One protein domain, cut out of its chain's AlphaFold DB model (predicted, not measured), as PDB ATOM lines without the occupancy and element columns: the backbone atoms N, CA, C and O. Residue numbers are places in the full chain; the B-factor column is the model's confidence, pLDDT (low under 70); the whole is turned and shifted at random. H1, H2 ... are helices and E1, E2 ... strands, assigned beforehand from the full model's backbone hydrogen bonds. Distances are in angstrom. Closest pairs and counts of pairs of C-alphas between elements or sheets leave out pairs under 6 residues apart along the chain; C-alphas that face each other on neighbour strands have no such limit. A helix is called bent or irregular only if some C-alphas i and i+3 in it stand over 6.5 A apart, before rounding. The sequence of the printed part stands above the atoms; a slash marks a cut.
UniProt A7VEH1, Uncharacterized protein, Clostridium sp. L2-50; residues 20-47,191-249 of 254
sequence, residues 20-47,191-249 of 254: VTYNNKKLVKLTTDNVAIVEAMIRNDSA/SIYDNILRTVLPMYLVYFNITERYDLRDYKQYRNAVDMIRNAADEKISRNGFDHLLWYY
ATOM      1  N   VAL A  20      42.457 -20.723  23.854       94.75
ATOM      2  CA  VAL A  20      42.297 -22.166  23.692       94.75
ATOM      3  C   VAL A  20      40.877 -22.461  23.225       94.75
ATOM      4  O   VAL A  20      39.910 -21.854  23.688       94.75
ATOM      5  N   THR A  21      40.747 -23.394  22.283       93.12
ATOM      6  CA  THR A  21      39.443 -23.894  21.848       93.12
ATOM      7  C   THR A  21      39.120 -25.164  22.618       93.12
ATOM      8  O   THR A  21      39.852 -26.145  22.533       93.12
ATOM      9  N   TYR A  22      38.000 -25.159  23.332       89.94
ATOM     10  CA  TYR A  22      37.490 -26.308  24.068       89.94
ATOM     11  C   TYR A  22      35.984 -26.446  23.831       89.94
ATOM     12  O   TYR A  22      35.239 -25.480  23.990       89.94
ATOM     13  N   ASN A  23      35.522 -27.627  23.408       87.94
ATOM     14  CA  ASN A  23      34.116 -27.898  23.063       87.94
ATOM     15  C   ASN A  23      33.487 -26.829  22.143       87.94
ATOM     16  O   ASN A  23      32.398 -26.322  22.415       87.94
ATOM     17  N   ASN A  24      34.190 -26.458  21.066       87.25
ATOM     18  CA  ASN A  24      33.803 -25.406  20.108       87.25
ATOM     19  C   ASN A  24      33.629 -23.999  20.712       87.25
ATOM     20  O   ASN A  24      33.091 -23.108  20.056       87.25
ATOM     21  N   LYS A  25      34.101 -23.771  21.941       87.25
ATOM     22  CA  LYS A  25      34.136 -22.461  22.591       87.25
ATOM     23  C   LYS A  25      35.572 -21.977  22.714       87.25
ATOM     24  O   LYS A  25      36.480 -22.770  22.952       87.25
ATOM     25  N   LYS A  26      35.767 -20.670  22.568       92.69
ATOM     26  CA  LYS A  26      37.053 -20.017  22.809       92.69
ATOM     27  C   LYS A  26      37.127 -19.530  24.250       92.69
ATOM     28  O   LYS A  26      36.227 -18.828  24.711       92.69
ATOM     29  N   LEU A  27      38.202 -19.897  24.930       95.19
ATOM     30  CA  LEU A  27      38.570 -19.398  26.247       95.19
ATOM     31  C   LEU A  27      39.891 -18.645  26.124       95.19
ATOM     32  O   LEU A  27      40.730 -19.003  25.296       95.19
ATOM     33  N   VAL A  28      40.083 -17.619  26.943       96.75
ATOM     34  CA  VAL A  28      41.392 -16.980  27.058       96.75
ATOM     35  C   VAL A  28      42.273 -17.823  27.966       96.75
ATOM     36  O   VAL A  28      41.819 -18.335  28.988       96.75
ATOM     37  N   LYS A  29      43.537 -18.008  27.588       97.31
ATOM     38  CA  LYS A  29      44.480 -18.715  28.451       97.31
ATOM     39  C   LYS A  29      44.803 -17.884  29.688       97.31
ATOM     40  O   LYS A  29      44.993 -16.672  29.596       97.31
ATOM     41  N   LEU A  30      44.922 -18.552  30.827       97.88
ATOM     42  CA  LEU A  30      45.258 -17.934  32.107       97.88
ATOM     43  C   LEU A  30      46.782 -17.806  32.245       97.88
ATOM     44  O   LEU A  30      47.400 -18.580  32.964       97.88
ATOM     45  N   THR A  31      47.380 -16.864  31.512       97.38
ATOM     46  CA  THR A  31      48.834 -16.620  31.512       97.38
ATOM     47  C   THR A  31      49.172 -15.222  32.006       97.38
ATOM     48  O   THR A  31      48.375 -14.284  31.888       97.38
ATOM     49  N   THR A  32      50.384 -15.068  32.528       97.12
ATOM     50  CA  THR A  32      50.940 -13.790  32.980       97.12
ATOM     51  C   THR A  32      51.002 -12.787  31.834       97.12
ATOM     52  O   THR A  32      50.661 -11.623  32.031       97.12
ATOM     53  N   ASP A  33      51.348 -13.232  30.623       96.56
ATOM     54  CA  ASP A  33      51.392 -12.379  29.431       96.56
ATOM     55  C   ASP A  33      50.004 -11.850  29.045       96.56
ATOM     56  O   ASP A  33      49.844 -10.655  28.785       96.56
ATOM     57  N   ASN A  34      48.974 -12.702  29.078       97.50
ATOM     58  CA  ASN A  34      47.597 -12.273  28.835       97.50
ATOM     59  C   ASN A  34      47.122 -11.272  29.901       97.50
ATOM     60  O   ASN A  34      46.489 -10.268  29.567       97.50
ATOM     61  N   VAL A  35      47.470 -11.494  31.172       97.69
ATOM     62  CA  VAL A  35      47.199 -10.524  32.244       97.69
ATOM     63  C   VAL A  35      47.961  -9.215  32.001       97.69
ATOM     64  O   VAL A  35      47.380  -8.139  32.097       97.69
ATOM     65  N   ALA A  36      49.235  -9.256  31.614       96.44
ATOM     66  CA  ALA A  36      50.012  -8.047  31.344       96.44
ATOM     67  C   ALA A  36      49.415  -7.214  30.195       96.44
ATOM     68  O   ALA A  36      49.380  -5.983  30.278       96.44
ATOM     69  N   ILE A  37      48.896  -7.870  29.152       95.75
ATOM     70  CA  ILE A  37      48.175  -7.206  28.058       95.75
ATOM     71  C   ILE A  37      46.934  -6.483  28.596       95.75
ATOM     72  O   ILE A  37      46.745  -5.303  28.293       95.75
ATOM     73  N   VAL A  38      46.108  -7.149  29.412       95.50
ATOM     74  CA  VAL A  38      44.876  -6.533  29.931       95.50
ATOM     75  C   VAL A  38      45.170  -5.381  30.892       95.50
ATOM     76  O   VAL A  38      44.542  -4.331  30.804       95.50
ATOM     77  N   GLU A  39      46.180  -5.524  31.747       94.75
ATOM     78  CA  GLU A  39      46.626  -4.463  32.654       94.75
ATOM     79  C   GLU A  39      47.134  -3.243  31.876       94.75
ATOM     80  O   GLU A  39      46.822  -2.100  32.218       94.75
ATOM     81  N   ALA A  40      47.873  -3.461  30.783       92.81
ATOM     82  CA  ALA A  40      48.292  -2.381  29.897       92.81
ATOM     83  C   ALA A  40      47.091  -1.689  29.231       92.81
ATOM     84  O   ALA A  40      47.088  -0.462  29.114       92.81
ATOM     85  N   MET A  41      46.061  -2.441  28.828       91.94
ATOM     86  CA  MET A  41      44.822  -1.871  28.285       91.94
ATOM     87  C   MET A  41      44.096  -1.012  29.329       91.94
ATOM     88  O   MET A  41      43.769   0.134  29.034       91.94
ATOM     89  N   ILE A  42      43.914  -1.521  30.551       90.31
ATOM     90  CA  ILE A  42      43.249  -0.811  31.657       90.31
ATOM     91  C   ILE A  42      43.973   0.495  31.989       90.31
ATOM     92  O   ILE A  42      43.340   1.539  32.128       90.31
ATOM     93  N   ARG A  43      45.310   0.472  32.063       87.19
ATOM     94  CA  ARG A  43      46.120   1.662  32.387       87.19
ATOM     95  C   ARG A  43      46.023   2.777  31.348       87.19
ATOM     96  O   ARG A  43      46.240   3.935  31.691       87.19
ATOM     97  N   ASN A  44      45.715   2.438  30.099       86.44
ATOM     98  CA  ASN A  44      45.540   3.406  29.015       86.44
ATOM     99  C   ASN A  44      44.067   3.768  28.767       86.44
ATOM    100  O   ASN A  44      43.777   4.643  27.949       86.44
ATOM    101  N   ASP A  45      43.132   3.121  29.459       86.38
ATOM    102  CA  ASP A  45      41.709   3.386  29.318       86.38
ATOM    103  C   ASP A  45      41.307   4.586  30.188       86.38
ATOM    104  O   ASP A  45      41.381   4.580  31.420       86.38
ATOM    105  N   SER A  46      40.848   5.644  29.519       81.38
ATOM    106  CA  SER A  46      40.410   6.888  30.156       81.38
ATOM    107  C   SER A  46      39.300   6.701  31.199       81.38
ATOM    108  O   SER A  46      39.182   7.532  32.104       81.38
ATOM    109  N   ALA A  47      38.511   5.623  31.112       80.62
ATOM    110  CA  ALA A  47      37.488   5.304  32.100       80.62
ATOM    111  C   ALA A  47      38.090   4.887  33.455       80.62
ATOM    112  O   ALA A  47      37.488   5.158  34.493       80.62
ATOM    113  N   SER A 191      38.417 -12.211  45.821       98.00
ATOM    114  CA  SER A 191      38.005 -12.198  44.409       98.00
ATOM    115  C   SER A 191      36.883 -11.186  44.205       98.00
ATOM    116  O   SER A 191      35.959 -11.119  45.020       98.00
ATOM    117  N   ILE A 192      36.893 -10.462  43.090       97.88
ATOM    118  CA  ILE A 192      35.735  -9.663  42.685       97.88
ATOM    119  C   ILE A 192      34.608 -10.611  42.257       97.88
ATOM    120  O   ILE A 192      34.808 -11.529  41.461       97.88
ATOM    121  N   TYR A 193      33.413 -10.399  42.806       97.12
ATOM    122  CA  TYR A 193      32.189 -11.081  42.407       97.12
ATOM    123  C   TYR A 193      31.515 -10.281  41.294       97.12
ATOM    124  O   TYR A 193      31.054  -9.151  41.500       97.12
ATOM    125  N   ASP A 194      31.446 -10.872  40.104       94.00
ATOM    126  CA  ASP A 194      30.854 -10.252  38.923       94.00
ATOM    127  C   ASP A 194      29.983 -11.240  38.139       94.00
ATOM    128  O   ASP A 194      30.212 -12.451  38.136       94.00
ATOM    129  N   ASN A 195      28.957 -10.725  37.460       92.94
ATOM    130  CA  ASN A 195      28.054 -11.562  36.674       92.94
ATOM    131  C   ASN A 195      28.730 -12.157  35.435       92.94
ATOM    132  O   ASN A 195      28.379 -13.276  35.057       92.94
ATOM    133  N   ILE A 196      29.676 -11.444  34.818       94.19
ATOM    134  CA  ILE A 196      30.452 -11.963  33.692       94.19
ATOM    135  C   ILE A 196      31.253 -13.170  34.156       94.19
ATOM    136  O   ILE A 196      31.073 -14.261  33.618       94.19
ATOM    137  N   LEU A 197      32.037 -13.009  35.224       95.88
ATOM    138  CA  LEU A 197      32.814 -14.100  35.803       95.88
ATOM    139  C   LEU A 197      31.920 -15.276  36.195       95.88
ATOM    140  O   LEU A 197      32.143 -16.391  35.734       95.88
ATOM    141  N   ARG A 198      30.843 -15.036  36.952       96.19
ATOM    142  CA  ARG A 198      29.893 -16.088  37.353       96.19
ATOM    143  C   ARG A 198      29.331 -16.878  36.166       96.19
ATOM    144  O   ARG A 198      29.043 -18.064  36.306       96.19
ATOM    145  N   THR A 199      29.172 -16.235  35.012       94.88
ATOM    146  CA  THR A 199      28.678 -16.876  33.786       94.88
ATOM    147  C   THR A 199      29.750 -17.737  33.117       94.88
ATOM    148  O   THR A 199      29.428 -18.794  32.573       94.88
ATOM    149  N   VAL A 200      31.020 -17.326  33.165       95.38
ATOM    150  CA  VAL A 200      32.111 -18.017  32.459       95.38
ATOM    151  C   VAL A 200      32.860 -19.041  33.307       95.38
ATOM    152  O   VAL A 200      33.380 -20.001  32.742       95.38
ATOM    153  N   LEU A 201      32.877 -18.903  34.638       97.12
ATOM    154  CA  LEU A 201      33.544 -19.837  35.556       97.12
ATOM    155  C   LEU A 201      33.178 -21.309  35.296       97.12
ATOM    156  O   LEU A 201      34.103 -22.119  35.221       97.12
ATOM    157  N   PRO A 202      31.902 -21.688  35.056       96.50
ATOM    158  CA  PRO A 202      31.558 -23.073  34.731       96.50
ATOM    159  C   PRO A 202      32.299 -23.628  33.510       96.50
ATOM    160  O   PRO A 202      32.617 -24.811  33.474       96.50
ATOM    161  N   MET A 203      32.609 -22.792  32.512       95.19
ATOM    162  CA  MET A 203      33.354 -23.240  31.332       95.19
ATOM    163  C   MET A 203      34.812 -23.560  31.671       95.19
ATOM    164  O   MET A 203      35.336 -24.554  31.176       95.19
ATOM    165  N   TYR A 204      35.442 -22.757  32.531       97.12
ATOM    166  CA  TYR A 204      36.809 -23.007  32.992       97.12
ATOM    167  C   TYR A 204      36.888 -24.216  33.929       97.12
ATOM    168  O   TYR A 204      37.812 -25.010  33.791       97.12
ATOM    169  N   LEU A 205      35.903 -24.414  34.816       97.50
ATOM    170  CA  LEU A 205      35.824 -25.618  35.656       97.50
ATOM    171  C   LEU A 205      35.827 -26.892  34.801       97.50
ATOM    172  O   LEU A 205      36.609 -27.804  35.053       97.50
ATOM    173  N   VAL A 206      35.007 -26.925  33.745       96.25
ATOM    174  CA  VAL A 206      34.957 -28.068  32.822       96.25
ATOM    175  C   VAL A 206      36.257 -28.197  32.019       96.25
ATOM    176  O   VAL A 206      36.769 -29.305  31.883       96.25
ATOM    177  N   TYR A 207      36.812 -27.089  31.515       96.88
ATOM    178  CA  TYR A 207      38.070 -27.093  30.759       96.88
ATOM    179  C   TYR A 207      39.237 -27.688  31.561       96.88
ATOM    180  O   TYR A 207      39.980 -28.512  31.034       96.88
ATOM    181  N   PHE A 208      39.350 -27.335  32.842       97.00
ATOM    182  CA  PHE A 208      40.370 -27.864  33.752       97.00
ATOM    183  C   PHE A 208      39.986 -29.197  34.415       97.00
ATOM    184  O   PHE A 208      40.698 -29.670  35.297       97.00
ATOM    185  N   ASN A 209      38.875 -29.821  34.004       96.62
ATOM    186  CA  ASN A 209      38.383 -31.083  34.561       96.62
ATOM    187  C   ASN A 209      38.177 -31.047  36.095       96.62
ATOM    188  O   ASN A 209      38.381 -32.041  36.795       96.62
ATOM    189  N   ILE A 210      37.762 -29.895  36.629       97.56
ATOM    190  CA  ILE A 210      37.412 -29.716  38.041       97.56
ATOM    191  C   ILE A 210      35.976 -30.213  38.232       97.56
ATOM    192  O   ILE A 210      35.024 -29.629  37.715       97.56
ATOM    193  N   THR A 211      35.822 -31.321  38.958       95.50
ATOM    194  CA  THR A 211      34.536 -32.024  39.127       95.50
ATOM    195  C   THR A 211      33.721 -31.548  40.330       95.50
ATOM    196  O   THR A 211      32.537 -31.881  40.438       95.50
ATOM    197  N   GLU A 212      34.334 -30.768  41.223       96.38
ATOM    198  CA  GLU A 212      33.654 -30.176  42.370       96.38
ATOM    199  C   GLU A 212      32.535 -29.229  41.912       96.38
ATOM    200  O   GLU A 212      32.660 -28.495  40.927       96.38
ATOM    201  N   ARG A 213      31.406 -29.268  42.623       95.44
ATOM    202  CA  ARG A 213      30.240 -28.431  42.333       95.44
ATOM    203  C   ARG A 213      30.221 -27.244  43.281       95.44
ATOM    204  O   ARG A 213      30.101 -27.434  44.484       95.44
ATOM    205  N   TYR A 214      30.243 -26.044  42.713       97.31
ATOM    206  CA  TYR A 214      30.148 -24.794  43.460       97.31
ATOM    207  C   TYR A 214      28.798 -24.121  43.214       97.31
ATOM    208  O   TYR A 214      28.394 -23.930  42.061       97.31
ATOM    209  N   ASP A 215      28.126 -23.689  44.278       97.44
ATOM    210  CA  ASP A 215      27.079 -22.677  44.169       97.44
ATOM    211  C   ASP A 215      27.724 -21.303  43.976       97.44
ATOM    212  O   ASP A 215      28.083 -20.615  44.925       97.44
ATOM    213  N   LEU A 216      27.856 -20.876  42.720       97.44
ATOM    214  CA  LEU A 216      28.471 -19.590  42.380       97.44
ATOM    215  C   LEU A 216      27.634 -18.365  42.798       97.44
ATOM    216  O   LEU A 216      27.993 -17.248  42.429       97.44
ATOM    217  N   ARG A 217      26.494 -18.545  43.483       95.62
ATOM    218  CA  ARG A 217      25.758 -17.456  44.149       95.62
ATOM    219  C   ARG A 217      26.236 -17.219  45.578       95.62
ATOM    220  O   ARG A 217      26.043 -16.120  46.092       95.62
ATOM    221  N   ASP A 218      26.850 -18.225  46.185       96.62
ATOM    222  CA  ASP A 218      27.540 -18.120  47.460       96.62
ATOM    223  C   ASP A 218      28.964 -17.594  47.230       96.62
ATOM    224  O   ASP A 218      29.692 -18.072  46.357       96.62
ATOM    225  N   TYR A 219      29.369 -16.568  47.980       97.81
ATOM    226  CA  TYR A 219      30.647 -15.901  47.721       97.81
ATOM    227  C   TYR A 219      31.851 -16.773  48.060       97.81
ATOM    228  O   TYR A 219      32.851 -16.743  47.342       97.81
ATOM    229  N   LYS A 220      31.753 -17.572  49.124       97.69
ATOM    230  CA  LYS A 220      32.822 -18.474  49.540       97.69
ATOM    231  C   LYS A 220      33.058 -19.549  48.490       97.69
ATOM    232  O   LYS A 220      34.181 -19.716  48.022       97.69
ATOM    233  N   GLN A 221      31.995 -20.200  48.028       98.12
ATOM    234  CA  GLN A 221      32.078 -21.177  46.945       98.12
ATOM    235  C   GLN A 221      32.524 -20.547  45.622       98.12
ATOM    236  O   GLN A 221      33.342 -21.134  44.917       98.12
ATOM    237  N   TYR A 222      32.067 -19.333  45.300       98.50
ATOM    238  CA  TYR A 222      32.563 -18.576  44.149       98.50
ATOM    239  C   TYR A 222      34.078 -18.332  44.229       98.50
ATOM    240  O   TYR A 222      34.799 -18.580  43.261       98.50
ATOM    241  N   ARG A 223      34.582 -17.873  45.381       98.06
ATOM    242  CA  ARG A 223      36.014 -17.634  45.606       98.06
ATOM    243  C   ARG A 223      36.816 -18.930  45.494       98.06
ATOM    244  O   ARG A 223      37.846 -18.936  44.825       98.06
ATOM    245  N   ASN A 224      36.314 -20.021  46.065       98.12
ATOM    246  CA  ASN A 224      36.946 -21.337  45.969       98.12
ATOM    247  C   ASN A 224      37.003 -21.832  44.519       98.12
ATOM    248  O   ASN A 224      38.046 -22.310  44.086       98.12
ATOM    249  N   ALA A 225      35.939 -21.636  43.734       98.44
ATOM    250  CA  ALA A 225      35.942 -21.958  42.308       98.44
ATOM    251  C   ALA A 225      37.021 -21.170  41.543       98.44
ATOM    252  O   ALA A 225      37.754 -21.749  40.741       98.44
ATOM    253  N   VAL A 226      37.148 -19.862  41.812       98.31
ATOM    254  CA  VAL A 226      38.210 -19.016  41.234       98.31
ATOM    255  C   VAL A 226      39.592 -19.569  41.584       98.31
ATOM    256  O   VAL A 226      40.439 -19.705  40.703       98.31
ATOM    257  N   ASP A 227      39.823 -19.922  42.846       97.94
ATOM    258  CA  ASP A 227      41.118 -20.441  43.290       97.94
ATOM    259  C   ASP A 227      41.452 -21.798  42.686       97.94
ATOM    260  O   ASP A 227      42.584 -22.020  42.267       97.94
ATOM    261  N   MET A 228      40.468 -22.680  42.569       98.31
ATOM    262  CA  MET A 228      40.658 -23.998  41.973       98.31
ATOM    263  C   MET A 228      41.015 -23.900  40.492       98.31
ATOM    264  O   MET A 228      41.944 -24.569  40.045       98.31
ATOM    265  N   ILE A 229      40.369 -22.999  39.749       98.31
ATOM    266  CA  ILE A 229      40.736 -22.716  38.356       98.31
ATOM    267  C   ILE A 229      42.151 -22.134  38.272       98.31
ATOM    268  O   ILE A 229      42.951 -22.582  37.455       98.31
ATOM    269  N   ARG A 230      42.480 -21.145  39.112       97.81
ATOM    270  CA  ARG A 230      43.812 -20.515  39.124       97.81
ATOM    271  C   ARG A 230      44.922 -21.505  39.463       97.81
ATOM    272  O   ARG A 230      46.005 -21.397  38.904       97.81
ATOM    273  N   ASN A 231      44.659 -22.447  40.363       97.00
ATOM    274  CA  ASN A 231      45.616 -23.482  40.751       97.00
ATOM    275  C   ASN A 231      45.771 -24.574  39.683       97.00
ATOM    276  O   ASN A 231      46.813 -25.219  39.639       97.00
ATOM    277  N   ALA A 232      44.749 -24.794  38.849       97.12
ATOM    278  CA  ALA A 232      44.796 -25.747  37.740       97.12
ATOM    279  C   ALA A 232      45.435 -25.172  36.463       97.12
ATOM    280  O   ALA A 232      45.776 -25.932  35.558       97.12
ATOM    281  N   ALA A 233      45.574 -23.848  36.371       95.94
ATOM    282  CA  ALA A 233      46.240 -23.186  35.258       95.94
ATOM    283  C   ALA A 233      47.747 -23.481  35.231       95.94
ATOM    284  O   ALA A 233      48.381 -23.610  36.277       95.94
ATOM    285  N   ASP A 234      48.330 -23.508  34.027       92.38
ATOM    286  CA  ASP A 234      49.774 -23.713  33.835       92.38
ATOM    287  C   ASP A 234      50.614 -22.604  34.493       92.38
ATOM    288  O   ASP A 234      51.736 -22.838  34.945       92.38
ATOM    289  N   GLU A 235      50.065 -21.389  34.561       95.75
ATOM    290  CA  GLU A 235      50.702 -20.235  35.179       95.75
ATOM    291  C   GLU A 235      49.886 -19.697  36.352       95.75
ATOM    292  O   GLU A 235      48.661 -19.554  36.304       95.75
ATOM    293  N   LYS A 236      50.598 -19.309  37.411       93.50
ATOM    294  CA  LYS A 236      49.987 -18.703  38.589       93.50
ATOM    295  C   LYS A 236      49.734 -17.214  38.357       93.50
ATOM    296  O   LYS A 236      50.654 -16.406  38.434       93.50
ATOM    297  N   ILE A 237      48.468 -16.846  38.179       97.31
ATOM    298  CA  ILE A 237      48.017 -15.445  38.101       97.31
ATOM    299  C   ILE A 237      47.284 -15.009  39.379       97.31
ATOM    300  O   ILE A 237      46.730 -15.839  40.104       97.31
ATOM    301  N   SER A 238      47.269 -13.710  39.693       97.81
ATOM    302  CA  SER A 238      46.518 -13.148  40.835       97.81
ATOM    303  C   SER A 238      44.996 -13.235  40.626       97.81
ATOM    304  O   SER A 238      44.541 -13.406  39.498       97.81
ATOM    305  N   ARG A 239      44.187 -13.119  41.690       98.00
ATOM    306  CA  ARG A 239      42.721 -12.977  41.599       98.00
ATOM    307  C   ARG A 239      42.363 -11.677  40.886       98.00
ATOM    308  O   ARG A 239      41.460 -11.698  40.059       98.00
ATOM    309  N   ASN A 240      43.109 -10.594  41.137       97.25
ATOM    310  CA  ASN A 240      43.009  -9.348  40.363       97.25
ATOM    311  C   ASN A 240      43.221  -9.594  38.860       97.25
ATOM    312  O   ASN A 240      42.372  -9.255  38.042       97.25
ATOM    313  N   GLY A 241      44.342 -10.225  38.495       97.75
ATOM    314  CA  GLY A 241      44.672 -10.504  37.098       97.75
ATOM    315  C   GLY A 241      43.669 -11.452  36.443       97.75
ATOM    316  O   GLY A 241      43.273 -11.234  35.303       97.75
ATOM    317  N   PHE A 242      43.215 -12.467  37.182       98.31
ATOM    318  CA  PHE A 242      42.162 -13.383  36.755       98.31
ATOM    319  C   PHE A 242      40.853 -12.642  36.453       98.31
ATOM    320  O   PHE A 242      40.274 -12.851  35.388       98.31
ATOM    321  N   ASP A 243      40.408 -11.759  37.353       97.50
ATOM    322  CA  ASP A 243      39.193 -10.963  37.160       97.50
ATOM    323  C   ASP A 243      39.292 -10.051  35.943       97.50
ATOM    324  O   ASP A 243      38.480 -10.173  35.023       97.50
ATOM    325  N   HIS A 244      40.331  -9.218  35.879       96.56
ATOM    326  CA  HIS A 244      40.527  -8.299  34.764       96.56
ATOM    327  C   HIS A 244      40.606  -9.035  33.425       96.56
ATOM    328  O   HIS A 244      39.959  -8.620  32.460       96.56
ATOM    329  N   LEU A 245      41.345 -10.148  33.365       97.81
ATOM    330  CA  LEU A 245      41.515 -10.927  32.144       97.81
ATOM    331  C   LEU A 245      40.187 -11.504  31.651       97.81
ATOM    332  O   LEU A 245      39.812 -11.295  30.494       97.81
ATOM    333  N   LEU A 246      39.457 -12.211  32.519       97.38
ATOM    334  CA  LEU A 246      38.187 -12.829  32.142       97.38
ATOM    335  C   LEU A 246      37.140 -11.774  31.810       97.38
ATOM    336  O   LEU A 246      36.423 -11.921  30.819       97.38
ATOM    337  N   TRP A 247      37.054 -10.715  32.610       95.75
ATOM    338  CA  TRP A 247      36.076  -9.662  32.395       95.75
ATOM    339  C   TRP A 247      36.298  -8.969  31.051       95.75
ATOM    340  O   TRP A 247      35.370  -8.912  30.248       95.75
ATOM    341  N   TYR A 248      37.518  -8.513  30.743       94.31
ATOM    342  CA  TYR A 248      37.801  -7.845  29.465       94.31
ATOM    343  C   TYR A 248      37.653  -8.773  28.268       94.31
ATOM    344  O   TYR A 248      37.158  -8.347  27.225       94.31
ATOM    345  N   TYR A 249      38.083 -10.029  28.396       95.50
ATOM    346  CA  TYR A 249      37.977 -10.973  27.296       95.50
ATOM    347  C   TYR A 249      36.517 -11.313  26.987       95.50
ATOM    348  O   TYR A 249      36.119 -11.306  25.824       95.50
TER     349      TYR A 249
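This is residues 20 to 47 and 191 to 249 of the 254 residues of an uncharacterized protein of Clostridium sp. L2-50 (UniProt A7VEH1). A small hairpin of two strands, E1 and E2, sits at one side of a cluster of four crossed helices. H4 stands between H1, which makes one end of the model, and H2 and H3, side by side at the other. The printed part has 87 residues, mostly helix, in the order E1, E2, H1, H2, H3, H4; the sheet is antiparallel. It is compact, with a radius of gyration of the C-alphas of 12.7 A and spans of 38 by 27 by 23 A.

Find C-alpha 20 at (42.297, -22.166, 23.692), where E1, residues 20 to 22, begins; E2 is residues 25 to 28. H1 runs from 32 to 44 over 18.5 A, H2 from 195 to 207 over 19.4 A and H3 from 219 to 232 over 19.9 A. H4, residues 239 to 249, covers 15.2 A and ends at C-alpha 249, (37.977, -10.973, 27.296).

Look first at the hairpin E1 and E2, where N 20 and O 27 are 2.8 A apart, within hydrogen-bond range. The closest C-alphas of E2 and H4, Val 28 and Tyr 249, are 6.9 A apart. H4 is the hub. H1 touches it with residues 34 to 39 alone, about perpendicular at 73 degrees, C-alphas 35 and 241 closest at 5.5 A. H2 touches it with residues 196 to 200 alone, at 82 degrees, about perpendicular; C-alphas 196 and 247 are closest at 6.2 A. H3 only just touches it, with 3 pairs of C-alphas within 8 A, C-alphas 226 and 239 closest at 7.5 A. H2 and H3 touch at a steep tilt of 42 degrees, the same way, C-alphas 205 and 229 closest at 6.3 A. H1 and H3 are apart. H2 is only just irregular, C-alphas 199 and 202 being 6.9 A apart, and has 7 of 9 O i to N i+4 pairs within hydrogen-bond range; H1, H3 and H4 have every such pair.

The farthest C-alphas, of Ser 46 and Thr 211, are 40.4 A apart. Residues 48 to 190 are not printed, and C-alphas 47 and 191 are 21.4 A apart across the cut. The link from H2 to H3 is long, and no printed residue is under 70 in pLDDT.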